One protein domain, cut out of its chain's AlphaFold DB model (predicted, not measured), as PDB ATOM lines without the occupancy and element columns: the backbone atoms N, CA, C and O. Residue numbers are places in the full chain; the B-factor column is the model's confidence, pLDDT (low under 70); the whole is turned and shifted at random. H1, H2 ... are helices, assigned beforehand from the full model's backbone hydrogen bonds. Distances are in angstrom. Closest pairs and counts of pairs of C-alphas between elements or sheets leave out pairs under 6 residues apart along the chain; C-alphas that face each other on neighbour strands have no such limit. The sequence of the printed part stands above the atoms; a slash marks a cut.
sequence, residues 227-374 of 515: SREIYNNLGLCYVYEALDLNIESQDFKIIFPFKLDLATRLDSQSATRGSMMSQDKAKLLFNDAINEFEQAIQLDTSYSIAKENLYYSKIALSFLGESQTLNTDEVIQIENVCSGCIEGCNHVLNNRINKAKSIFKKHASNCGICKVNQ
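Overview. This is residues 227 to 374 of the 515 residues of an uncharacterized protein of Crocinitomicaceae bacterium (UniProt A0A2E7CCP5). Two groups of three helices lie side by side: a long up-and-down bundle of H1, H3 and H4, and a smaller one of H6, H7 and H8, joined where H4 packs on H6. Short H5 touches both H4 and H6, short H2 sits crosswise at one end of H4, and a wide loop, residues 253 to 274, leads from H2 to H3. The printed part has 148 residues with eight named helices, H1 to H8 in chain order, and no named strand: all helix. It is compact, with a radius of gyration of the C-alphas of 14.6 A, and rounded, spanning 40 by 33 by 28 A.

Arrangement. H3, residues 275 to 299, touches H1, residues 228 to 243, at a shallow tilt of 10 degrees, opposite ways; their closest C-alphas, of Gly 235 and Ala 289, are 3.9 A apart. H3 and H4, residues 304 to 319, form a helical hairpin at 25 degrees, closest at the C-alphas of Phe 293 and Ala 306, 5.2 A. H4 is the hub, touching five helices. H2, residues 247 to 252, only just touches H4, about perpendicular at 87 degrees, with 3 pairs of C-alphas within 8 A, the closest those of Phe 252 and Phe 319, 6.2 A. H5, residues 328 to 332, touches H4 at the C-alphas of Val 331 and Glu 308, 6.4 A. With residues 315 to 319 alone, H4 touches H6, residues 339 to 349; the closest C-alphas, of Phe 319 and Leu 349, are 6.4 A apart. H6 and H7, residues 353 to 363, form a hairpin, closest at the C-alphas of Gly 344 and Ala 356, 4.4 A. H7 and H8, residues 368 to 374, form another, closest at the C-alphas of Phe 360 and Cys 370, 4.6 A. H1 and H7 are apart. Every O i to N i+4 pair is within hydrogen-bond range in H1, H3, H4, H5, H6, H7 and H8; in H2, 1 of 2 is.

Along the chain. H3 is 36.0 A long, H4 22.9 A, H1 22.5 A, H7 15.7 A, H6 15.4 A, H8 10.3 A, H2 6.7 A and H5 6.3 A. C-alpha 228, where H1 begins, is at (-43.670, 13.598, -30.765); C-alpha 374, where H8 ends, is at (-17.706, -4.390, -20.883).

Size, cuts and confidence. The C-alphas farthest apart, of Ser 227 and Asn 354, are 41.2 A apart. The printed part has no cut. The link from H2 to H3, 22 residues, is long. Mean pLDDT of the printed part is 82.3; residue 249 and residues 259 to 277 are under 70.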
ATOM      1  N   SER A 227     -47.695  15.937 -29.277       77.94
ATOM      2  CA  SER A 227     -46.420  16.146 -29.963       77.94
ATOM      3  C   SER A 227     -45.562  14.894 -29.854       77.94
ATOM      4  O   SER A 227     -45.701  14.117 -28.907       77.94
ATOM      5  N   ARG A 228     -44.639  14.707 -30.805       83.56
ATOM      6  CA  ARG A 228     -43.670  13.598 -30.765       83.56
ATOM      7  C   ARG A 228     -42.895  13.547 -29.440       83.56
ATOM      8  O   ARG A 228     -42.565  12.466 -28.971       83.56
ATOM      9  N   GLU A 229     -42.650  14.706 -28.826       83.12
ATOM     10  CA  GLU A 229     -41.952  14.836 -27.544       83.12
ATOM     11  C   GLU A 229     -42.803  14.353 -26.368       83.12
ATOM     12  O   GLU A 229     -42.309  13.570 -25.565       83.12
ATOM     13  N   ILE A 230     -44.078  14.753 -26.282       85.31
ATOM     14  CA  ILE A 230     -44.968  14.325 -25.185       85.31
ATOM     15  C   ILE A 230     -45.133  12.803 -25.207       85.31
ATOM     16  O   ILE A 230     -44.979  12.158 -24.174       85.31
ATOM     17  N   TYR A 231     -45.359  12.227 -26.391       90.31
ATOM     18  CA  TYR A 231     -45.420  10.776 -26.571       90.31
ATOM     19  C   TYR A 231     -44.103  10.087 -26.181       90.31
ATOM     20  O   TYR A 231     -44.102   9.110 -25.438       90.31
ATOM     21  N   ASN A 232     -42.956  10.620 -26.613       90.25
ATOM     22  CA  ASN A 232     -41.658  10.074 -26.219       90.25
ATOM     23  C   ASN A 232     -41.424  10.147 -24.700       90.25
ATOM     24  O   ASN A 232     -40.947   9.181 -24.109       90.25
ATOM     25  N   ASN A 233     -41.772  11.258 -24.054       89.62
ATOM     26  CA  ASN A 233     -41.575  11.436 -22.616       89.62
ATOM     27  C   ASN A 233     -42.525  10.543 -21.806       89.62
ATOM     28  O   ASN A 233     -42.096   9.935 -20.825       89.62
ATOM     29  N   LEU A 234     -43.774  10.371 -22.253       93.62
ATOM     30  CA  LEU A 234     -44.703   9.405 -21.668       93.62
ATOM     31  C   LEU A 234     -44.165   7.970 -21.789       93.62
ATOM     32  O   LEU A 234     -44.107   7.248 -20.793       93.62
ATOM     33  N   GLY A 235     -43.667   7.590 -22.971       94.69
ATOM     34  CA  GLY A 235     -43.022   6.293 -23.187       94.69
ATOM     35  C   GLY A 235     -41.815   6.067 -22.272       94.69
ATOM     36  O   GLY A 235     -41.655   4.994 -21.689       94.69
ATOM     37  N   LEU A 236     -40.989   7.096 -22.070       91.50
ATOM     38  CA  LEU A 236     -39.864   7.041 -21.135       91.50
ATOM     39  C   LEU A 236     -40.315   6.895 -19.677       91.50
ATOM     40  O   LEU A 236     -39.669   6.163 -18.928       91.50
ATOM     41  N   CYS A 237     -41.425   7.514 -19.269       92.38
ATOM     42  CA  CYS A 237     -41.963   7.303 -17.925       92.38
ATOM     43  C   CYS A 237     -42.320   5.829 -17.684       92.38
ATOM     44  O   CYS A 237     -42.021   5.302 -16.612       92.38
ATOM     45  N   TYR A 238     -42.923   5.151 -18.664       94.88
ATOM     46  CA  TYR A 238     -43.205   3.718 -18.557       94.88
ATOM     47  C   TYR A 238     -41.925   2.875 -18.521       94.88
ATOM     48  O   TYR A 238     -41.806   1.970 -17.694       94.88
ATOM     49  N   VAL A 239     -40.940   3.202 -19.368       91.94
ATOM     50  CA  VAL A 239     -39.619   2.553 -19.363       91.94
ATOM     51  C   VAL A 239     -38.996   2.629 -17.975       91.94
ATOM     52  O   VAL A 239     -38.621   1.598 -17.425       91.94
ATOM     53  N   TYR A 240     -38.904   3.816 -17.380       86.25
ATOM     54  CA  TYR A 240     -38.239   3.954 -16.089       86.25
ATOM     55  C   TYR A 240     -39.019   3.352 -14.928       86.25
ATOM     56  O   TYR A 240     -38.399   2.735 -14.065       86.25
ATOM     57  N   GLU A 241     -40.355   3.394 -14.952       87.12
ATOM     58  CA  GLU A 241     -41.139   2.634 -13.976       87.12
ATOM     59  C   GLU A 241     -40.874   1.121 -14.090       87.12
ATOM     60  O   GLU A 241     -40.831   0.425 -13.075       87.12
ATOM     61  N   ALA A 242     -40.660   0.587 -15.299       88.81
ATOM     62  CA  ALA A 242     -40.330  -0.828 -15.476       88.81
ATOM     63  C   ALA A 242     -38.957  -1.165 -14.882       88.81
ATOM     64  O   ALA A 242     -38.763  -2.224 -14.285       88.81
ATOM     65  N   LEU A 243     -37.998  -0.257 -15.042       82.56
ATOM     66  CA  LEU A 243     -36.617  -0.435 -14.605       82.56
ATOM     67  C   LEU A 243     -36.479  -0.378 -13.079       82.56
ATOM     68  O   LEU A 243     -35.710  -1.164 -12.522       82.56
ATOM     69  N   ASP A 244     -37.302   0.432 -12.409       79.38
ATOM     70  CA  ASP A 244     -37.412   0.490 -10.943       79.38
ATOM     71  C   ASP A 244     -37.880  -0.837 -10.318       79.38
ATOM     72  O   ASP A 244     -37.694  -1.081  -9.125       79.38
ATOM     73  N   LEU A 245     -38.419  -1.764 -11.122       79.75
ATOM     74  CA  LEU A 245     -38.734  -3.130 -10.693       79.75
ATOM     75  C   LEU A 245     -37.490  -4.040 -10.594       79.75
ATOM     76  O   LEU A 245     -37.633  -5.242 -10.358       79.75
ATOM     77  N   ASN A 246     -36.280  -3.484 -10.745       73.50
ATOM     78  CA  ASN A 246     -34.970  -4.145 -10.657       73.50
ATOM     79  C   ASN A 246     -34.659  -5.178 -11.755       73.50
ATOM     80  O   ASN A 246     -33.689  -5.935 -11.634       73.50
ATOM     81  N   ILE A 247     -35.418  -5.186 -12.851       76.06
ATOM     82  CA  ILE A 247     -35.242  -6.123 -13.977       76.06
ATOM     83  C   ILE A 247     -33.869  -6.007 -14.655       76.06
ATOM     84  O   ILE A 247     -33.318  -6.990 -15.143       76.06
ATOM     85  N   GLU A 248     -33.248  -4.826 -14.647       72.56
ATOM     86  CA  GLU A 248     -31.929  -4.638 -15.256       72.56
ATOM     87  C   GLU A 248     -30.833  -5.419 -14.540       72.56
ATOM     88  O   GLU A 248     -29.962  -6.008 -15.180       72.56
ATOM     89  N   SER A 249     -30.888  -5.454 -13.211       67.81
ATOM     90  CA  SER A 249     -29.928  -6.195 -12.392       67.81
ATOM     91  C   SER A 249     -30.190  -7.706 -12.419       67.81
ATOM     92  O   SER A 249     -29.251  -8.506 -12.442       67.81
ATOM     93  N   GLN A 250     -31.465  -8.102 -12.445       72.00
ATOM     94  CA  GLN A 250     -31.879  -9.499 -12.323       72.00
ATOM     95  C   GLN A 250     -31.826 -10.230 -13.668       72.00
ATOM     96  O   GLN A 250     -31.276 -11.335 -13.744       72.00
ATOM     97  N   ASP A 251     -32.318  -9.589 -14.729       79.06
ATOM     98  CA  ASP A 251     -32.591 -10.221 -16.017       79.06
ATOM     99  C   ASP A 251     -31.607  -9.784 -17.109       79.06
ATOM    100  O   ASP A 251     -31.034 -10.630 -17.800       79.06
ATOM    101  N   PHE A 252     -31.358  -8.477 -17.261       78.75
ATOM    102  CA  PHE A 252     -30.605  -7.957 -18.417       78.75
ATOM    103  C   PHE A 252     -29.091  -8.027 -18.194       78.75
ATOM    104  O   PHE A 252     -28.331  -8.449 -19.070       78.75
ATOM    105  N   LYS A 253     -28.651  -7.597 -17.005       75.12
ATOM    106  CA  LYS A 253     -27.254  -7.416 -16.571       75.12
ATOM    107  C   LYS A 253     -26.432  -6.463 -17.454       75.12
ATOM    108  O   LYS A 253     -25.211  -6.373 -17.324       75.12
ATOM    109  N   ILE A 254     -27.102  -5.719 -18.331       75.88
ATOM    110  CA  ILE A 254     -26.563  -4.682 -19.214       75.88
ATOM    111  C   ILE A 254     -27.421  -3.428 -19.113       75.88
ATOM    112  O   ILE A 254     -28.606  -3.518 -18.812       75.88
ATOM    113  N   ILE A 255     -26.819  -2.279 -19.405       75.75
ATOM    114  CA  ILE A 255     -27.506  -0.988 -19.442       75.75
ATOM    115  C   ILE A 255     -27.908  -0.663 -20.880       75.75
ATOM    116  O   ILE A 255     -27.064  -0.699 -21.784       75.75
ATOM    117  N   PHE A 256     -29.166  -0.270 -21.075       77.12
ATOM    118  CA  PHE A 256     -29.635   0.336 -22.323       77.12
ATOM    119  C   PHE A 256     -29.484   1.867 -22.296       77.12
ATOM    120  O   PHE A 256     -29.866   2.497 -21.307       77.12
ATOM    121  N   PRO A 257     -28.938   2.500 -23.347       72.38
ATOM    122  CA  PRO A 257     -28.875   3.952 -23.456       72.38
ATOM    123  C   PRO A 257     -30.195   4.502 -24.011       72.38
ATOM    124  O   PRO A 257     -30.229   5.042 -25.112       72.38
ATOM    125  N   PHE A 258     -31.292   4.353 -23.263       71.62
ATOM    126  CA  PHE A 258     -32.494   5.138 -23.551       71.62
ATOM    127  C   PHE A 258     -32.099   6.618 -23.607       71.62
ATOM    128  O   PHE A 258     -31.375   7.090 -22.727       71.62
ATOM    129  N   LYS A 259     -32.519   7.334 -24.653       62.66
ATOM    130  CA  LYS A 259     -32.246   8.762 -24.817       62.66
ATOM    131  C   LYS A 259     -33.153   9.573 -23.897       62.66
ATOM    132  O   LYS A 259     -34.202  10.074 -24.287       62.66
ATOM    133  N   LEU A 260     -32.664   9.635 -22.669       55.03
ATOM    134  CA  LEU A 260     -32.795  10.617 -21.605       55.03
ATOM    135  C   LEU A 260     -31.434  10.495 -20.897       55.03
ATOM    136  O   LEU A 260     -31.058   9.375 -20.533       55.03
ATOM    137  N   ASP A 261     -30.633  11.557 -20.807       36.38
ATOM    138  CA  ASP A 261     -29.225  11.419 -20.408       36.38
ATOM    139  C   ASP A 261     -29.100  11.060 -18.916       36.38
ATOM    140  O   ASP A 261     -29.095  11.883 -18.005       36.38
ATOM    141  N   LEU A 262     -29.039   9.751 -18.680       43.16
ATOM    142  CA  LEU A 262     -28.745   9.096 -17.422       43.16
ATOM    143  C   LEU A 262     -27.315   8.580 -17.464       43.16
ATOM    144  O   LEU A 262     -27.079   7.365 -17.475       43.16
ATOM    145  N   ALA A 263     -26.337   9.478 -17.381       32.97
ATOM    146  CA  ALA A 263     -24.949   9.088 -17.137       32.97
ATOM    147  C   ALA A 263     -24.777   8.215 -15.865       32.97
ATOM    148  O   ALA A 263     -23.669   7.776 -15.553       32.97
ATOM    149  N   THR A 264     -25.847   7.993 -15.087       39.59
ATOM    150  CA  THR A 264     -25.823   7.531 -13.701       39.59
ATOM    151  C   THR A 264     -26.937   6.540 -13.373       39.59
ATOM    152  O   THR A 264     -27.545   6.588 -12.311       39.59
ATOM    153  N   ARG A 265     -27.177   5.569 -14.262       44.88
ATOM    154  CA  ARG A 265     -28.006   4.378 -13.965       44.88
ATOM    155  C   ARG A 265     -27.297   3.437 -12.979       44.88
ATOM    156  O   ARG A 265     -26.911   2.329 -13.333       44.88
ATOM    157  N   LEU A 266     -27.067   3.930 -11.767       40.09
ATOM    158  CA  LEU A 266     -26.481   3.238 -10.623       40.09
ATOM    159  C   LEU A 266     -26.987   3.904  -9.335       40.09
ATOM    160  O   LEU A 266     -26.197   4.412  -8.557       40.09
ATOM    161  N   ASP A 267     -28.308   3.962  -9.159       42.09
ATOM    162  CA  ASP A 267     -28.931   4.021  -7.831       42.09
ATOM    163  C   ASP A 267     -30.452   3.861  -7.952       42.09
ATOM    164  O   ASP A 267     -31.189   4.820  -8.165       42.09
ATOM    165  N   SER A 268     -30.933   2.622  -7.863       38.34
ATOM    166  CA  SER A 268     -32.339   2.358  -7.556       38.34
ATOM    167  C   SER A 268     -32.429   1.057  -6.762       38.34
ATOM    168  O   SER A 268     -32.338  -0.035  -7.321       38.34
ATOM    169  N   GLN A 269     -32.601   1.169  -5.442       35.91
ATOM    170  CA  GLN A 269     -33.168   0.106  -4.623       35.91
ATOM    171  C   GLN A 269     -34.576   0.500  -4.178       35.91
ATOM    172  O   GLN A 269     -34.758   1.415  -3.382       35.91
ATOM    173  N   SER A 270     -35.558  -0.305  -4.568       36.91
ATOM    174  CA  SER A 270     -36.604  -0.746  -3.645       36.91
ATOM    175  C   SER A 270     -36.850  -2.239  -3.886       36.91
ATOM    176  O   SER A 270     -37.303  -2.694  -4.936       36.91
ATOM    177  N   ALA A 271     -36.418  -3.061  -2.931       37.19
ATOM    178  CA  ALA A 271     -36.537  -4.507  -3.021       37.19
ATOM    179  C   ALA A 271     -37.944  -4.952  -2.593       37.19
ATOM    180  O   ALA A 271     -38.169  -5.273  -1.428       37.19
ATOM    181  N   THR A 272     -38.882  -5.070  -3.534       36.84
ATOM    182  CA  THR A 272     -40.055  -5.938  -3.342       36.84
ATOM    183  C   THR A 272     -39.793  -7.305  -3.962       36.84
ATOM    184  O   THR A 272     -39.770  -7.480  -5.179       36.84
ATOM    185  N   ARG A 273     -39.566  -8.302  -3.098       36.06
ATOM    186  CA  ARG A 273     -39.420  -9.716  -3.472       36.06
ATOM    187  C   ARG A 273     -40.708 -10.224  -4.130       36.06
ATOM    188  O   ARG A 273     -41.683 -10.503  -3.439       36.06
ATOM    189  N   GLY A 274     -40.669 -10.391  -5.452       42.28
ATOM    190  CA  GLY A 274     -41.706 -11.047  -6.250       42.28
ATOM    191  C   GLY A 274     -41.358 -11.081  -7.742       42.28
ATOM    192  O   GLY A 274     -42.085 -10.496  -8.535       42.28
ATOM    193  N   SER A 275     -40.254 -11.735  -8.137       52.16
ATOM    194  CA  SER A 275     -39.682 -11.604  -9.497       52.16
ATOM    195  C   SER A 275     -40.652 -11.951 -10.634       52.16
ATOM    196  O   SER A 275     -40.600 -11.327 -11.686       52.16
ATOM    197  N   MET A 276     -41.581 -12.888 -10.420       53.56
ATOM    198  CA  MET A 276     -42.565 -13.271 -11.438       53.56
ATOM    199  C   MET A 276     -43.620 -12.172 -11.673       53.56
ATOM    200  O   MET A 276     -43.933 -11.868 -12.817       53.56
ATOM    201  N   MET A 277     -44.090 -11.498 -10.614       69.12
ATOM    202  CA  MET A 277     -45.003 -10.349 -10.744       69.12
ATOM    203  C   MET A 277     -44.292  -9.116 -11.315       69.12
ATOM    204  O   MET A 277     -44.892  -8.357 -12.076       69.12
ATOM    205  N   SER A 278     -43.018  -8.914 -10.956       78.50
ATOM    206  CA  SER A 278     -42.212  -7.795 -11.449       78.50
ATOM    207  C   SER A 278     -41.936  -7.894 -12.950       78.50
ATOM    208  O   SER A 278     -42.071  -6.894 -13.645       78.50
ATOM    209  N   GLN A 279     -41.609  -9.083 -13.471       84.81
ATOM    210  CA  GLN A 279     -41.386  -9.276 -14.909       84.81
ATOM    211  C   GLN A 279     -42.659  -9.052 -15.727       84.81
ATOM    212  O   GLN A 279     -42.605  -8.384 -16.757       84.81
ATOM    213  N   ASP A 280     -43.804  -9.570 -15.278       88.25
ATOM    214  CA  ASP A 280     -45.070  -9.379 -15.992       88.25
ATOM    215  C   ASP A 280     -45.506  -7.907 -15.979       88.25
ATOM    216  O   ASP A 280     -45.920  -7.378 -17.009       88.25
ATOM    217  N   LYS A 281     -45.325  -7.199 -14.852       90.19
ATOM    218  CA  LYS A 281     -45.550  -5.746 -14.798       90.19
ATOM    219  C   LYS A 281     -44.582  -4.990 -15.720       90.19
ATOM    220  O   LYS A 281     -45.018  -4.102 -16.444       90.19
ATOM    221  N   ALA A 282     -43.299  -5.352 -15.729       90.94
ATOM    222  CA  ALA A 282     -42.306  -4.739 -16.610       90.94
ATOM    223  C   ALA A 282     -42.639  -4.939 -18.095       90.94
ATOM    224  O   ALA A 282     -42.495  -4.009 -18.880       90.94
ATOM    225  N   LYS A 283     -43.123  -6.126 -18.482       93.88
ATOM    226  CA  LYS A 283     -43.584  -6.392 -19.850       93.88
ATOM    227  C   LYS A 283     -44.739  -5.484 -20.248       93.88
ATOM    228  O   LYS A 283     -44.707  -4.932 -21.342       93.88
ATOM    229  N   LEU A 284     -45.735  -5.310 -19.375       94.00
ATOM    230  CA  LEU A 284     -46.847  -4.390 -19.632       94.00
ATOM    231  C   LEU A 284     -46.332  -2.962 -19.842       94.00
ATOM    232  O   LEU A 284     -46.593  -2.380 -20.886       94.00
ATOM    233  N   LEU A 285     -45.497  -2.468 -18.924       95.06
ATOM    234  CA  LEU A 285     -44.919  -1.125 -19.007       95.06
ATOM    235  C   LEU A 285     -44.072  -0.918 -20.273       95.06
ATOM    236  O   LEU A 285     -44.176   0.117 -20.920       95.06
ATOM    237  N   PHE A 286     -43.256  -1.891 -20.687       95.75
ATOM    238  CA  PHE A 286     -42.513  -1.761 -21.946       95.75
ATOM    239  C   PHE A 286     -43.410  -1.818 -23.181       95.75
ATOM    240  O   PHE A 286     -43.097  -1.158 -24.168       95.75
ATOM    241  N   ASN A 287     -44.495  -2.593 -23.158       96.31
ATOM    242  CA  ASN A 287     -45.468  -2.585 -24.249       96.31
ATOM    243  C   ASN A 287     -46.194  -1.233 -24.324       96.31
ATOM    244  O   ASN A 287     -46.315  -0.683 -25.416       96.31
ATOM    245  N   ASP A 288     -46.581  -0.656 -23.182       96.00
ATOM    246  CA  ASP A 288     -47.134   0.700 -23.119       96.00
ATOM    247  C   ASP A 288     -46.123   1.716 -23.673       96.00
ATOM    248  O   ASP A 288     -46.446   2.475 -24.581       96.00
ATOM    249  N   ALA A 289     -44.854   1.643 -23.255       96.81
ATOM    250  CA  ALA A 289     -43.792   2.491 -23.794       96.81
ATOM    251  C   ALA A 289     -43.630   2.377 -25.319       96.81
ATOM    252  O   ALA A 289     -43.480   3.386 -26.007       96.81
ATOM    253  N   ILE A 290     -43.654   1.152 -25.854       97.00
ATOM    254  CA  ILE A 290     -43.572   0.889 -27.296       97.00
ATOM    255  C   ILE A 290     -44.715   1.579 -28.035       97.00
ATOM    256  O   ILE A 290     -44.444   2.224 -29.047       97.00
ATOM    257  N   ASN A 291     -45.946   1.482 -27.523       96.50
ATOM    258  CA  ASN A 291     -47.098   2.146 -28.126       96.50
ATOM    259  C   ASN A 291     -46.854   3.658 -28.214       96.50
ATOM    260  O   ASN A 291     -46.994   4.234 -29.291       96.50
ATOM    261  N   GLU A 292     -46.395   4.293 -27.133       95.88
ATOM    262  CA  GLU A 292     -46.143   5.738 -27.137       95.88
ATOM    263  C   GLU A 292     -45.004   6.144 -28.084       95.88
ATOM    264  O   GLU A 292     -45.117   7.123 -28.825       95.88
ATOM    265  N   PHE A 293     -43.909   5.378 -28.149       95.00
ATOM    266  CA  PHE A 293     -42.845   5.659 -29.119       95.00
ATOM    267  C   PHE A 293     -43.318   5.476 -30.566       95.00
ATOM    268  O   PHE A 293     -42.919   6.243 -31.443       95.00
ATOM    269  N   GLU A 294     -44.180   4.495 -30.833       94.75
ATOM    270  CA  GLU A 294     -44.783   4.302 -32.151       94.75
ATOM    271  C   GLU A 294     -45.709   5.469 -32.519       94.75
ATOM    272  O   GLU A 294     -45.639   5.944 -33.655       94.75
ATOM    273  N   GLN A 295     -46.463   6.027 -31.565       91.94
ATOM    274  CA  GLN A 295     -47.229   7.264 -31.762       91.94
ATOM    275  C   GLN A 295     -46.313   8.460 -32.075       91.94
ATOM    276  O   GLN A 295     -46.574   9.218 -33.015       91.94
ATOM    277  N   ALA A 296     -45.195   8.611 -31.357       88.81
ATOM    278  CA  ALA A 296     -44.211   9.661 -31.632       88.81
ATOM    279  C   ALA A 296     -43.605   9.546 -33.046       88.81
ATOM    280  O   ALA A 296     -43.435  10.551 -33.738       88.81
ATOM    281  N   ILE A 297     -43.310   8.324 -33.502       90.62
ATOM    282  CA  ILE A 297     -42.773   8.050 -34.848       90.62
ATOM    283  C   ILE A 297     -43.853   8.207 -35.924       90.62
ATOM    284  O   ILE A 297     -43.556   8.630 -37.041       90.62
ATOM    285  N   GLN A 298     -45.109   7.883 -35.614       90.44
ATOM    286  CA  GLN A 298     -46.231   8.123 -36.517       90.44
ATOM    287  C   GLN A 298     -46.386   9.616 -36.805       90.44
ATOM    288  O   GLN A 298     -46.699   9.984 -37.944       90.44
ATOM    289  N   LEU A 299     -46.140  10.456 -35.795       80.44
ATOM    290  CA  LEU A 299     -46.118  11.901 -35.960       80.44
ATOM    291  C   LEU A 299     -44.926  12.379 -36.754       80.44
ATOM    292  O   LEU A 299     -45.089  13.135 -37.703       80.44
ATOM    293  N   ASP A 300     -43.733  11.937 -36.389       81.75
ATOM    294  CA  ASP A 300     -42.521  12.294 -37.094       81.75
ATOM    295  C   ASP A 300     -41.689  11.053 -37.387       81.75
ATOM    296  O   ASP A 300     -40.891  10.581 -36.580       81.75
ATOM    297  N   THR A 301     -41.840  10.562 -38.615       88.50
ATOM    298  CA  THR A 301     -41.120   9.381 -39.112       88.50
ATOM    299  C   THR A 301     -39.599   9.541 -39.110       88.50
ATOM    300  O   THR A 301     -38.880   8.546 -39.236       88.50
ATOM    301  N   SER A 302     -39.089  10.769 -38.970       87.00
ATOM    302  CA  SER A 302     -37.662  11.074 -38.856       87.00
ATOM    303  C   SER A 302     -37.193  11.264 -37.410       87.00
ATOM    304  O   SER A 302     -36.002  11.490 -37.191       87.00
ATOM    305  N   TYR A 303     -38.085  11.125 -36.421       86.75
ATOM    306  CA  TYR A 303     -37.771  11.365 -35.018       86.75
ATOM    307  C   TYR A 303     -36.872  10.273 -34.434       86.75
ATOM    308  O   TYR A 303     -37.311   9.244 -33.919       86.75
ATOM    309  N   SER A 304     -35.570  10.520 -34.534       87.56
ATOM    310  CA  SER A 304     -34.491   9.616 -34.143       87.56
ATOM    311  C   SER A 304     -34.560   9.164 -32.686       87.56
ATOM    312  O   SER A 304     -34.301   7.996 -32.406       87.56
ATOM    313  N   ILE A 305     -34.934  10.069 -31.777       85.75
ATOM    314  CA  ILE A 305     -34.993   9.805 -30.333       85.75
ATOM    315  C   ILE A 305     -36.015   8.701 -30.037       85.75
ATOM    316  O   ILE A 305     -35.664   7.688 -29.431       85.75
ATOM    317  N   ALA A 306     -37.244   8.837 -30.544       89.88
ATOM    318  CA  ALA A 306     -38.278   7.823 -30.356       89.88
ATOM    319  C   ALA A 306     -37.909   6.489 -31.025       89.88
ATOM    320  O   ALA A 306     -38.169   5.434 -30.454       89.88
ATOM    321  N   LYS A 307     -37.245   6.502 -32.192       92.56
ATOM    322  CA  LYS A 307     -36.763   5.269 -32.848       92.56
ATOM    323  C   LYS A 307     -35.748   4.502 -32.002       92.56
ATOM    324  O   LYS A 307     -35.811   3.276 -31.927       92.56
ATOM    325  N   GLU A 308     -34.817   5.212 -31.378       90.25
ATOM    326  CA  GLU A 308     -33.818   4.604 -30.501       90.25
ATOM    327  C   GLU A 308     -34.453   4.070 -29.211       90.25
ATOM    328  O   GLU A 308     -34.202   2.924 -28.829       90.25
ATOM    329  N   ASN A 309     -35.349   4.842 -28.590       92.25
ATOM    330  CA  ASN A 309     -36.079   4.412 -27.398       92.25
ATOM    331  C   ASN A 309     -36.997   3.207 -27.671       92.25
ATOM    332  O   ASN A 309     -37.031   2.255 -26.885       92.25
ATOM    333  N   LEU A 310     -37.667   3.189 -28.826       95.31
ATOM    334  CA  LEU A 310     -38.446   2.051 -29.311       95.31
ATOM    335  C   LEU A 310     -37.576   0.798 -29.453       95.31
ATOM    336  O   LEU A 310     -37.952  -0.283 -28.997       95.31
ATOM    337  N   TYR A 311     -36.400   0.935 -30.069       94.81
ATOM    338  CA  TYR A 311     -35.473  -0.175 -30.256       94.81
ATOM    339  C   TYR A 311     -35.027  -0.781 -28.922       94.81
ATOM    340  O   TYR A 311     -35.093  -2.001 -28.751       94.81
ATOM    341  N   TYR A 312     -34.618   0.051 -27.962       92.62
ATOM    342  CA  TYR A 312     -34.181  -0.442 -26.657       92.62
ATOM    343  C   TYR A 312     -35.322  -1.048 -25.837       92.62
ATOM    344  O   TYR A 312     -35.097  -2.052 -25.163       92.62
ATOM    345  N   SER A 313     -36.548  -0.537 -25.967       94.94
ATOM    346  CA  SER A 313     -37.734  -1.139 -25.337       94.94
ATOM    347  C   SER A 313     -38.032  -2.527 -25.914       94.94
ATOM    348  O   SER A 313     -38.258  -3.483 -25.172       94.94
ATOM    349  N   LYS A 314     -37.927  -2.688 -27.242       95.69
ATOM    350  CA  LYS A 314     -38.071  -3.991 -27.919       95.69
ATOM    351  C   LYS A 314     -36.959  -4.972 -27.536       95.69
ATOM    352  O   LYS A 314     -37.224  -6.163 -27.347       95.69
ATOM    353  N   ILE A 315     -35.724  -4.492 -27.370       92.94
ATOM    354  CA  ILE A 315     -34.640  -5.310 -26.812       92.94
ATOM    355  C   ILE A 315     -34.961  -5.737 -25.378       92.94
ATOM    356  O   ILE A 315     -34.819  -6.921 -25.073       92.94
ATOM    357  N   ALA A 316     -35.407  -4.822 -24.514       92.19
ATOM    358  CA  ALA A 316     -35.741  -5.128 -23.125       92.19
ATOM    359  C   ALA A 316     -36.821  -6.219 -23.029       92.19
ATOM    360  O   ALA A 316     -36.631  -7.208 -22.323       92.19
ATOM    361  N   LEU A 317     -37.891  -6.122 -23.825       93.56
ATOM    362  CA  LEU A 317     -38.906  -7.179 -23.937       93.56
ATOM    363  C   LEU A 317     -38.331  -8.520 -24.407       93.56
ATOM    364  O   LEU A 317     -38.688  -9.567 -23.864       93.56
ATOM    365  N   SER A 318     -37.393  -8.501 -25.358       93.56
ATOM    366  CA  SER A 318     -36.714  -9.724 -25.810       93.56
ATOM    367  C   SER A 318     -35.897 -10.385 -24.702       93.56
ATOM    368  O   SER A 318     -35.886 -11.612 -24.602       93.56
ATOM    369  N   PHE A 319     -35.262  -9.604 -23.824       90.00
ATOM    370  CA  PHE A 319     -34.611 -10.143 -22.626       90.00
ATOM    371  C   PHE A 319     -35.608 -10.741 -21.624       90.00
ATOM    372  O   PHE A 319     -35.282 -11.723 -20.964       90.00
ATOM    373  N   LEU A 320     -36.826 -10.197 -21.546       91.19
ATOM    374  CA  LEU A 320     -37.925 -10.737 -20.734       91.19
ATOM    375  C   LEU A 320     -38.652 -11.926 -21.397       91.19
ATOM    376  O   LEU A 320     -39.645 -12.425 -20.860       91.19
ATOM    377  N   GLY A 321     -38.158 -12.404 -22.544       90.31
ATOM    378  CA  GLY A 321     -38.660 -13.590 -23.237       90.31
ATOM    379  C   GLY A 321     -39.776 -13.334 -24.253       90.31
ATOM    380  O   GLY A 321     -40.344 -14.300 -24.762       90.31
ATOM    381  N   GLU A 322     -40.097 -12.078 -24.576       92.06
ATOM    382  CA  GLU A 322     -41.069 -11.748 -25.626       92.06
ATOM    383  C   GLU A 322     -40.393 -11.585 -26.990       92.06
ATOM    384  O   GLU A 322     -39.445 -10.823 -27.153       92.06
ATOM    385  N   SER A 323     -40.891 -12.285 -28.009       90.81
ATOM    386  CA  SER A 323     -40.330 -12.187 -29.359       90.81
ATOM    387  C   SER A 323     -40.631 -10.823 -29.982       90.81
ATOM    388  O   SER A 323     -41.782 -10.533 -30.293       90.81
ATOM    389  N   GLN A 324     -39.591 -10.034 -30.258       92.12
ATOM    390  CA  GLN A 324     -39.704  -8.731 -30.918       92.12
ATOM    391  C   GLN A 324     -38.950  -8.704 -32.253       92.12
ATOM    392  O   GLN A 324     -37.928  -9.368 -32.432       92.12
ATOM    393  N   THR A 325     -39.442  -7.902 -33.199       90.81
ATOM    394  CA  THR A 325     -38.716  -7.615 -34.446       90.81
ATOM    395  C   THR A 325     -37.799  -6.414 -34.223       90.81
ATOM    396  O   THR A 325     -38.266  -5.342 -33.842       90.81
ATOM    397  N   LEU A 326     -36.494  -6.591 -34.449       90.38
ATOM    398  CA  LEU A 326     -35.467  -5.582 -34.170       90.38
ATOM    399  C   LEU A 326     -34.881  -5.011 -35.471       90.38
ATOM    400  O   LEU A 326     -34.094  -5.677 -36.147       90.38
ATOM    401  N   ASN A 327     -35.188  -3.750 -35.780       88.38
ATOM    402  CA  ASN A 327     -34.689  -3.039 -36.970       88.38
ATOM    403  C   ASN A 327     -33.267  -2.487 -36.759       88.38
ATOM    404  O   ASN A 327     -33.018  -1.289 -36.838       88.38
ATOM    405  N   THR A 328     -32.323  -3.378 -36.455       88.75
ATOM    406  CA  THR A 328     -30.949  -3.019 -36.056       88.75
ATOM    407  C   THR A 328     -30.242  -2.128 -37.082       88.75
ATOM    408  O   THR A 328     -29.640  -1.125 -36.707       88.75
ATOM    409  N   ASP A 329     -30.335  -2.471 -38.369       88.75
ATOM    410  CA  ASP A 329     -29.618  -1.761 -39.434       88.75
ATOM    411  C   ASP A 329     -30.124  -0.325 -39.629       88.75
ATOM    412  O   ASP A 329     -29.332   0.563 -39.934       88.75
ATOM    413  N   GLU A 330     -31.424  -0.084 -39.418       88.38
ATOM    414  CA  GLU A 330     -32.009   1.261 -39.476       88.38
ATOM    415  C   GLU A 330     -31.491   2.121 -38.318       88.38
ATOM    416  O   GLU A 330     -31.059   3.252 -38.523       88.38
ATOM    417  N   VAL A 331     -31.482   1.570 -37.100       89.31
ATOM    418  CA  VAL A 331     -31.137   2.322 -35.885       89.31
ATOM    419  C   VAL A 331     -29.654   2.697 -35.847       89.31
ATOM    420  O   VAL A 331     -29.314   3.792 -35.411       89.31
ATOM    421  N   ILE A 332     -28.760   1.844 -36.358       90.25
ATOM    422  CA  ILE A 332     -27.316   2.142 -36.435       90.25
ATOM    423  C   ILE A 332     -27.014   3.330 -37.363       90.25
ATOM    424  O   ILE A 332     -25.996   3.999 -37.186       90.25
ATOM    425  N   GLN A 333     -27.874   3.596 -38.349       89.50
ATOM    426  CA  GLN A 333     -27.704   4.708 -39.290       89.50
ATOM    427  C   GLN A 333     -28.185   6.050 -38.733       89.50
ATOM    428  O   GLN A 333     -27.945   7.088 -39.351       89.50
ATOM    429  N   ILE A 334     -28.862   6.047 -37.585       87.50
ATOM    430  CA  ILE A 334     -29.336   7.265 -36.943       87.50
ATOM    431  C   ILE A 334     -28.136   8.054 -36.402       87.50
ATOM    432  O   ILE A 334     -27.259   7.525 -35.717       87.50
ATOM    433  N   GLU A 335     -28.115   9.352 -36.697       82.25
ATOM    434  CA  GLU A 335     -27.080  10.258 -36.209       82.25
ATOM    435  C   GLU A 335     -27.044  10.285 -34.669       82.25
ATOM    436  O   GLU A 335     -28.078  10.267 -33.998       82.25
ATOM    437  N   ASN A 336     -25.838  10.336 -34.097       78.56
ATOM    438  CA  ASN A 336     -25.608  10.341 -32.648       78.56
ATOM    439  C   ASN A 336     -26.116   9.087 -31.907       78.56
ATOM    440  O   ASN A 336     -26.341   9.140 -30.697       78.56
ATOM    441  N   VAL A 337     -26.300   7.957 -32.598       85.12
ATOM    442  CA  VAL A 337     -26.502   6.640 -31.969       85.12
ATOM    443  C   VAL A 337     -25.172   5.911 -31.846       85.12
ATOM    444  O   VAL A 337     -24.374   5.847 -32.783       85.12
ATOM    445  N   CYS A 338     -24.915   5.317 -30.680       87.94
ATOM    446  CA  CYS A 338     -23.734   4.481 -30.504       87.94
ATOM    447  C   CYS A 338     -23.973   3.089 -31.107       87.94
ATOM    448  O   CYS A 338     -24.559   2.218 -30.462       87.94
ATOM    449  N   SER A 339     -23.438   2.840 -32.306       91.69
ATOM    450  CA  SER A 339     -23.487   1.518 -32.953       91.69
ATOM    451  C   SER A 339     -22.963   0.392 -32.053       91.69
ATOM    452  O   SER A 339     -23.530  -0.698 -32.022       91.69
ATOM    453  N   GLY A 340     -21.944   0.671 -31.231       92.31
ATOM    454  CA  GLY A 340     -21.427  -0.265 -30.234       92.31
ATOM    455  C   GLY A 340     -22.443  -0.671 -29.162       92.31
ATOM    456  O   GLY A 340     -22.455  -1.833 -28.757       92.31
ATOM    457  N   CYS A 341     -23.314   0.246 -28.727       89.56
ATOM    458  CA  CYS A 341     -24.391  -0.079 -27.789       89.56
ATOM    459  C   CYS A 341     -25.427  -0.985 -28.454       89.56
ATOM    460  O   CYS A 341     -25.794  -2.006 -27.879       89.56
ATOM    461  N   ILE A 342     -25.845  -0.647 -29.674       92.81
ATOM    462  CA  ILE A 342     -26.815  -1.415 -30.464       92.81
ATOM    463  C   ILE A 342     -26.310  -2.844 -30.723       92.81
ATOM    464  O   ILE A 342     -26.913  -3.828 -30.287       92.81
ATOM    465  N   GLU A 343     -25.153  -2.976 -31.373       93.31
ATOM    466  CA  GLU A 343     -24.571  -4.275 -31.721       93.31
ATOM    467  C   GLU A 343     -24.207  -5.096 -30.477       93.31
ATOM    468  O   GLU A 343     -24.416  -6.312 -30.438       93.31
ATOM    469  N   GLY A 344     -23.663  -4.440 -29.448       92.44
ATOM    470  CA  GLY A 344     -23.285  -5.082 -28.198       92.44
ATOM    471  C   GLY A 344     -24.488  -5.692 -27.479       92.44
ATOM    472  O   GLY A 344     -24.448  -6.881 -27.157       92.44
ATOM    473  N   CYS A 345     -25.575  -4.929 -27.302       90.44
ATOM    474  CA  CYS A 345     -26.813  -5.413 -26.676       90.44
ATOM    475  C   CYS A 345     -27.420  -6.585 -27.458       90.44
ATOM    476  O   CYS A 345     -27.714  -7.628 -26.873       90.44
ATOM    477  N   ASN A 346     -27.498  -6.471 -28.788       91.81
ATOM    478  CA  ASN A 346     -27.924  -7.562 -29.667       91.81
ATOM    479  C   ASN A 346     -27.091  -8.836 -29.471       91.81
ATOM    480  O   ASN A 346     -27.619  -9.950 -29.449       91.81
ATOM    481  N   HIS A 347     -25.771  -8.704 -29.346       92.81
ATOM    482  CA  HIS A 347     -24.907  -9.855 -29.118       92.81
ATOM    483  C   HIS A 347     -25.095 -10.476 -27.733       92.81
ATOM    484  O   HIS A 347     -24.980 -11.698 -27.630       92.81
ATOM    485  N   VAL A 348     -25.402  -9.687 -26.700       90.25
ATOM    486  CA  VAL A 348     -25.755 -10.222 -25.376       90.25
ATOM    487  C   VAL A 348     -27.074 -10.988 -25.442       90.25
ATOM    488  O   VAL A 348     -27.094 -12.145 -25.029       90.25
ATOM    489  N   LEU A 349     -28.114 -10.406 -26.049       89.94
ATOM    490  CA  LEU A 349     -29.422 -11.046 -26.235       89.94
ATOM    491  C   LEU A 349     -29.300 -12.407 -26.942       89.94
ATOM    492  O   LEU A 349     -29.897 -13.396 -26.534       89.94
ATOM    493  N   ASN A 350     -28.442 -12.489 -27.963       90.50
ATOM    494  CA  ASN A 350     -28.181 -13.718 -28.722       90.50
ATOM    495  C   ASN A 350     -27.145 -14.661 -28.069       90.50
ATOM    496  O   ASN A 350     -26.593 -15.535 -28.742       90.50
ATOM    497  N   ASN A 351     -26.806 -14.460 -26.792       89.38
ATOM    498  CA  ASN A 351     -25.818 -15.240 -26.034       89.38
ATOM    499  C   ASN A 351     -24.409 -15.307 -26.684       89.38
ATOM    500  O   ASN A 351     -23.611 -16.214 -26.436       89.38
ATOM    501  N   ARG A 352     -24.045 -14.318 -27.513       91.81
ATOM    502  CA  ARG A 352     -22.730 -14.177 -28.174       91.81
ATOM    503  C   ARG A 352     -21.786 -13.315 -27.334       91.81
ATOM    504  O   ARG A 352     -21.231 -12.316 -27.794       91.81
ATOM    505  N   ILE A 353     -21.572 -13.739 -26.092       89.00
ATOM    506  CA  ILE A 353     -20.933 -12.962 -25.016       89.00
ATOM    507  C   ILE A 353     -19.547 -12.414 -25.390       89.00
ATOM    508  O   ILE A 353     -19.265 -11.238 -25.176       89.00
ATOM    509  N   ASN A 354     -18.669 -13.237 -25.972       89.94
ATOM    510  CA  ASN A 354     -17.310 -12.802 -26.325       89.94
ATOM    511  C   ASN A 354     -17.316 -11.716 -27.408       89.94
ATOM    512  O   ASN A 354     -16.497 -10.796 -27.379       89.94
ATOM    513  N   LYS A 355     -18.264 -11.807 -28.347       93.56
ATOM    514  CA  LYS A 355     -18.421 -10.824 -29.416       93.56
ATOM    515  C   LYS A 355     -18.985  -9.512 -28.867       93.56
ATOM    516  O   LYS A 355     -18.421  -8.467 -29.170       93.56
ATOM    517  N   ALA A 356     -19.983  -9.582 -27.980       92.25
ATOM    518  CA  ALA A 356     -20.493  -8.415 -27.255       92.25
ATOM    519  C   ALA A 356     -19.371  -7.666 -26.516       92.25
ATOM    520  O   ALA A 356     -19.179  -6.473 -26.732       92.25
ATOM    521  N   LYS A 357     -18.553  -8.380 -25.726       91.38
ATOM    522  CA  LYS A 357     -17.411  -7.785 -25.004       91.38
ATOM    523  C   LYS A 357     -16.426  -7.074 -25.927       91.38
ATOM    524  O   LYS A 357     -15.976  -5.975 -25.614       91.38
ATOM    525  N   SER A 358     -16.088  -7.698 -27.056       93.88
ATOM    526  CA  SER A 358     -15.187  -7.104 -28.049       93.88
ATOM    527  C   SER A 358     -15.740  -5.785 -28.601       93.88
ATOM    528  O   SER A 358     -15.018  -4.792 -28.680       93.88
ATOM    529  N   ILE A 359     -17.040  -5.749 -28.912       94.62
ATOM    530  CA  ILE A 359     -17.718  -4.562 -29.447       94.62
ATOM    531  C   ILE A 359     -17.798  -3.443 -28.411       94.62
ATOM    532  O   ILE A 359     -17.433  -2.310 -28.728       94.62
ATOM    533  N   PHE A 360     -18.204  -3.752 -27.177       91.62
ATOM    534  CA  PHE A 360     -18.233  -2.774 -26.089       91.62
ATOM    535  C   PHE A 360     -16.843  -2.185 -25.840       91.62
ATOM    536  O   PHE A 360     -16.683  -0.966 -25.806       91.62
ATOM    537  N   LYS A 361     -15.804  -3.029 -25.782       93.62
ATOM    538  CA  LYS A 361     -14.415  -2.582 -25.618       93.62
ATOM    539  C   LYS A 361     -13.957  -1.663 -26.755       93.62
ATOM    540  O   LYS A 361     -13.286  -0.672 -26.488       93.62
ATOM    541  N   LYS A 362     -14.331  -1.965 -28.005       95.31
ATOM    542  CA  LYS A 362     -13.990  -1.146 -29.183       95.31
ATOM    543  C   LYS A 362     -14.563   0.275 -29.100       95.31
ATOM    544  O   LYS A 362     -13.906   1.203 -29.555       95.31
ATOM    545  N   HIS A 363     -15.756   0.445 -28.531       91.06
ATOM    546  CA  HIS A 363     -16.468   1.732 -28.507       91.06
ATOM    547  C   HIS A 363     -16.374   2.481 -27.170       91.06
ATOM    548  O   HIS A 363     -16.812   3.624 -27.065       91.06
ATOM    549  N   ALA A 364     -15.781   1.873 -26.145       85.81
ATOM    550  CA  ALA A 364     -15.753   2.416 -24.790       85.81
ATOM    551  C   ALA A 364     -14.967   3.721 -24.609       85.81
ATOM    552  O   ALA A 364     -15.190   4.417 -23.622       85.81
ATOM    553  N   SER A 365     -14.052   4.064 -25.522       85.75
ATOM    554  CA  SER A 365     -13.343   5.349 -25.464       85.75
ATOM    555  C   SER A 365     -14.270   6.535 -25.734       85.75
ATOM    556  O   SER A 365     -14.029   7.618 -25.216       85.75
ATOM    557  N   ASN A 366     -15.328   6.315 -26.521       83.44
ATOM    558  CA  ASN A 366     -16.212   7.367 -27.028       83.44
ATOM    559  C   ASN A 366     -17.652   7.214 -26.508       83.44
ATOM    560  O   ASN A 366     -18.520   8.000 -26.866       83.44
ATOM    561  N   CYS A 367     -17.927   6.185 -25.704       79.88
ATOM    562  CA  CYS A 367     -19.252   5.913 -25.162       79.88
ATOM    563  C   CYS A 367     -19.143   5.336 -23.745       79.88
ATOM    564  O   CYS A 367     -18.658   4.217 -23.547       79.88
ATOM    565  N   GLY A 368     -19.640   6.091 -22.759       72.94
ATOM    566  CA  GLY A 368     -19.656   5.682 -21.352       72.94
ATOM    567  C   GLY A 368     -20.461   4.403 -21.114       72.94
ATOM    568  O   GLY A 368     -20.011   3.524 -20.384       72.94
ATOM    569  N   ILE A 369     -21.585   4.229 -21.811       79.12
ATOM    570  CA  ILE A 369     -22.425   3.030 -21.690       79.12
ATOM    571  C   ILE A 369     -21.704   1.788 -22.224       79.12
ATOM    572  O   ILE A 369     -21.668   0.760 -21.549       79.12
ATOM    573  N   CYS A 370     -21.016   1.890 -23.368       82.50
ATOM    574  CA  CYS A 370     -20.135   0.820 -23.846       82.50
ATOM    575  C   CYS A 370     -19.030   0.492 -22.835       82.50
ATOM    576  O   CYS A 370     -18.660  -0.670 -22.701       82.50
ATOM    577  N   LYS A 371     -18.493   1.492 -22.123       81.00
ATOM    578  CA  LYS A 371     -17.482   1.277 -21.081       81.00
ATOM    579  C   LYS A 371     -18.040   0.481 -19.901       81.00
ATOM    580  O   LYS A 371     -17.400  -0.487 -19.502       81.00
ATOM    581  N   VAL A 372     -19.224   0.837 -19.401       74.94
ATOM    582  CA  VAL A 372     -19.901   0.107 -18.311       74.94
ATOM    583  C   VAL A 372     -20.265  -1.315 -18.746       74.94
ATOM    584  O   VAL A 372     -20.009  -2.283 -18.032       74.94
ATOM    585  N   ASN A 373     -20.776  -1.475 -19.965       82.69
ATOM    586  CA  ASN A 373     -21.222  -2.768 -20.474       82.69
ATOM    587  C   ASN A 373     -20.083  -3.747 -20.818       82.69
ATOM    588  O   ASN A 373     -20.373  -4.871 -21.209       82.69
ATOM    589  N   GLN A 374     -18.794  -3.416 -20.660       81.81
ATOM    590  CA  GLN A 374     -17.706  -4.390 -20.883       81.81
ATOM    591  C   GLN A 374     -17.748  -5.573 -19.899       81.81
ATOM    592  O   GLN A 374     -17.430  -6.710 -20.271       81.81
TER     593      GLN A 374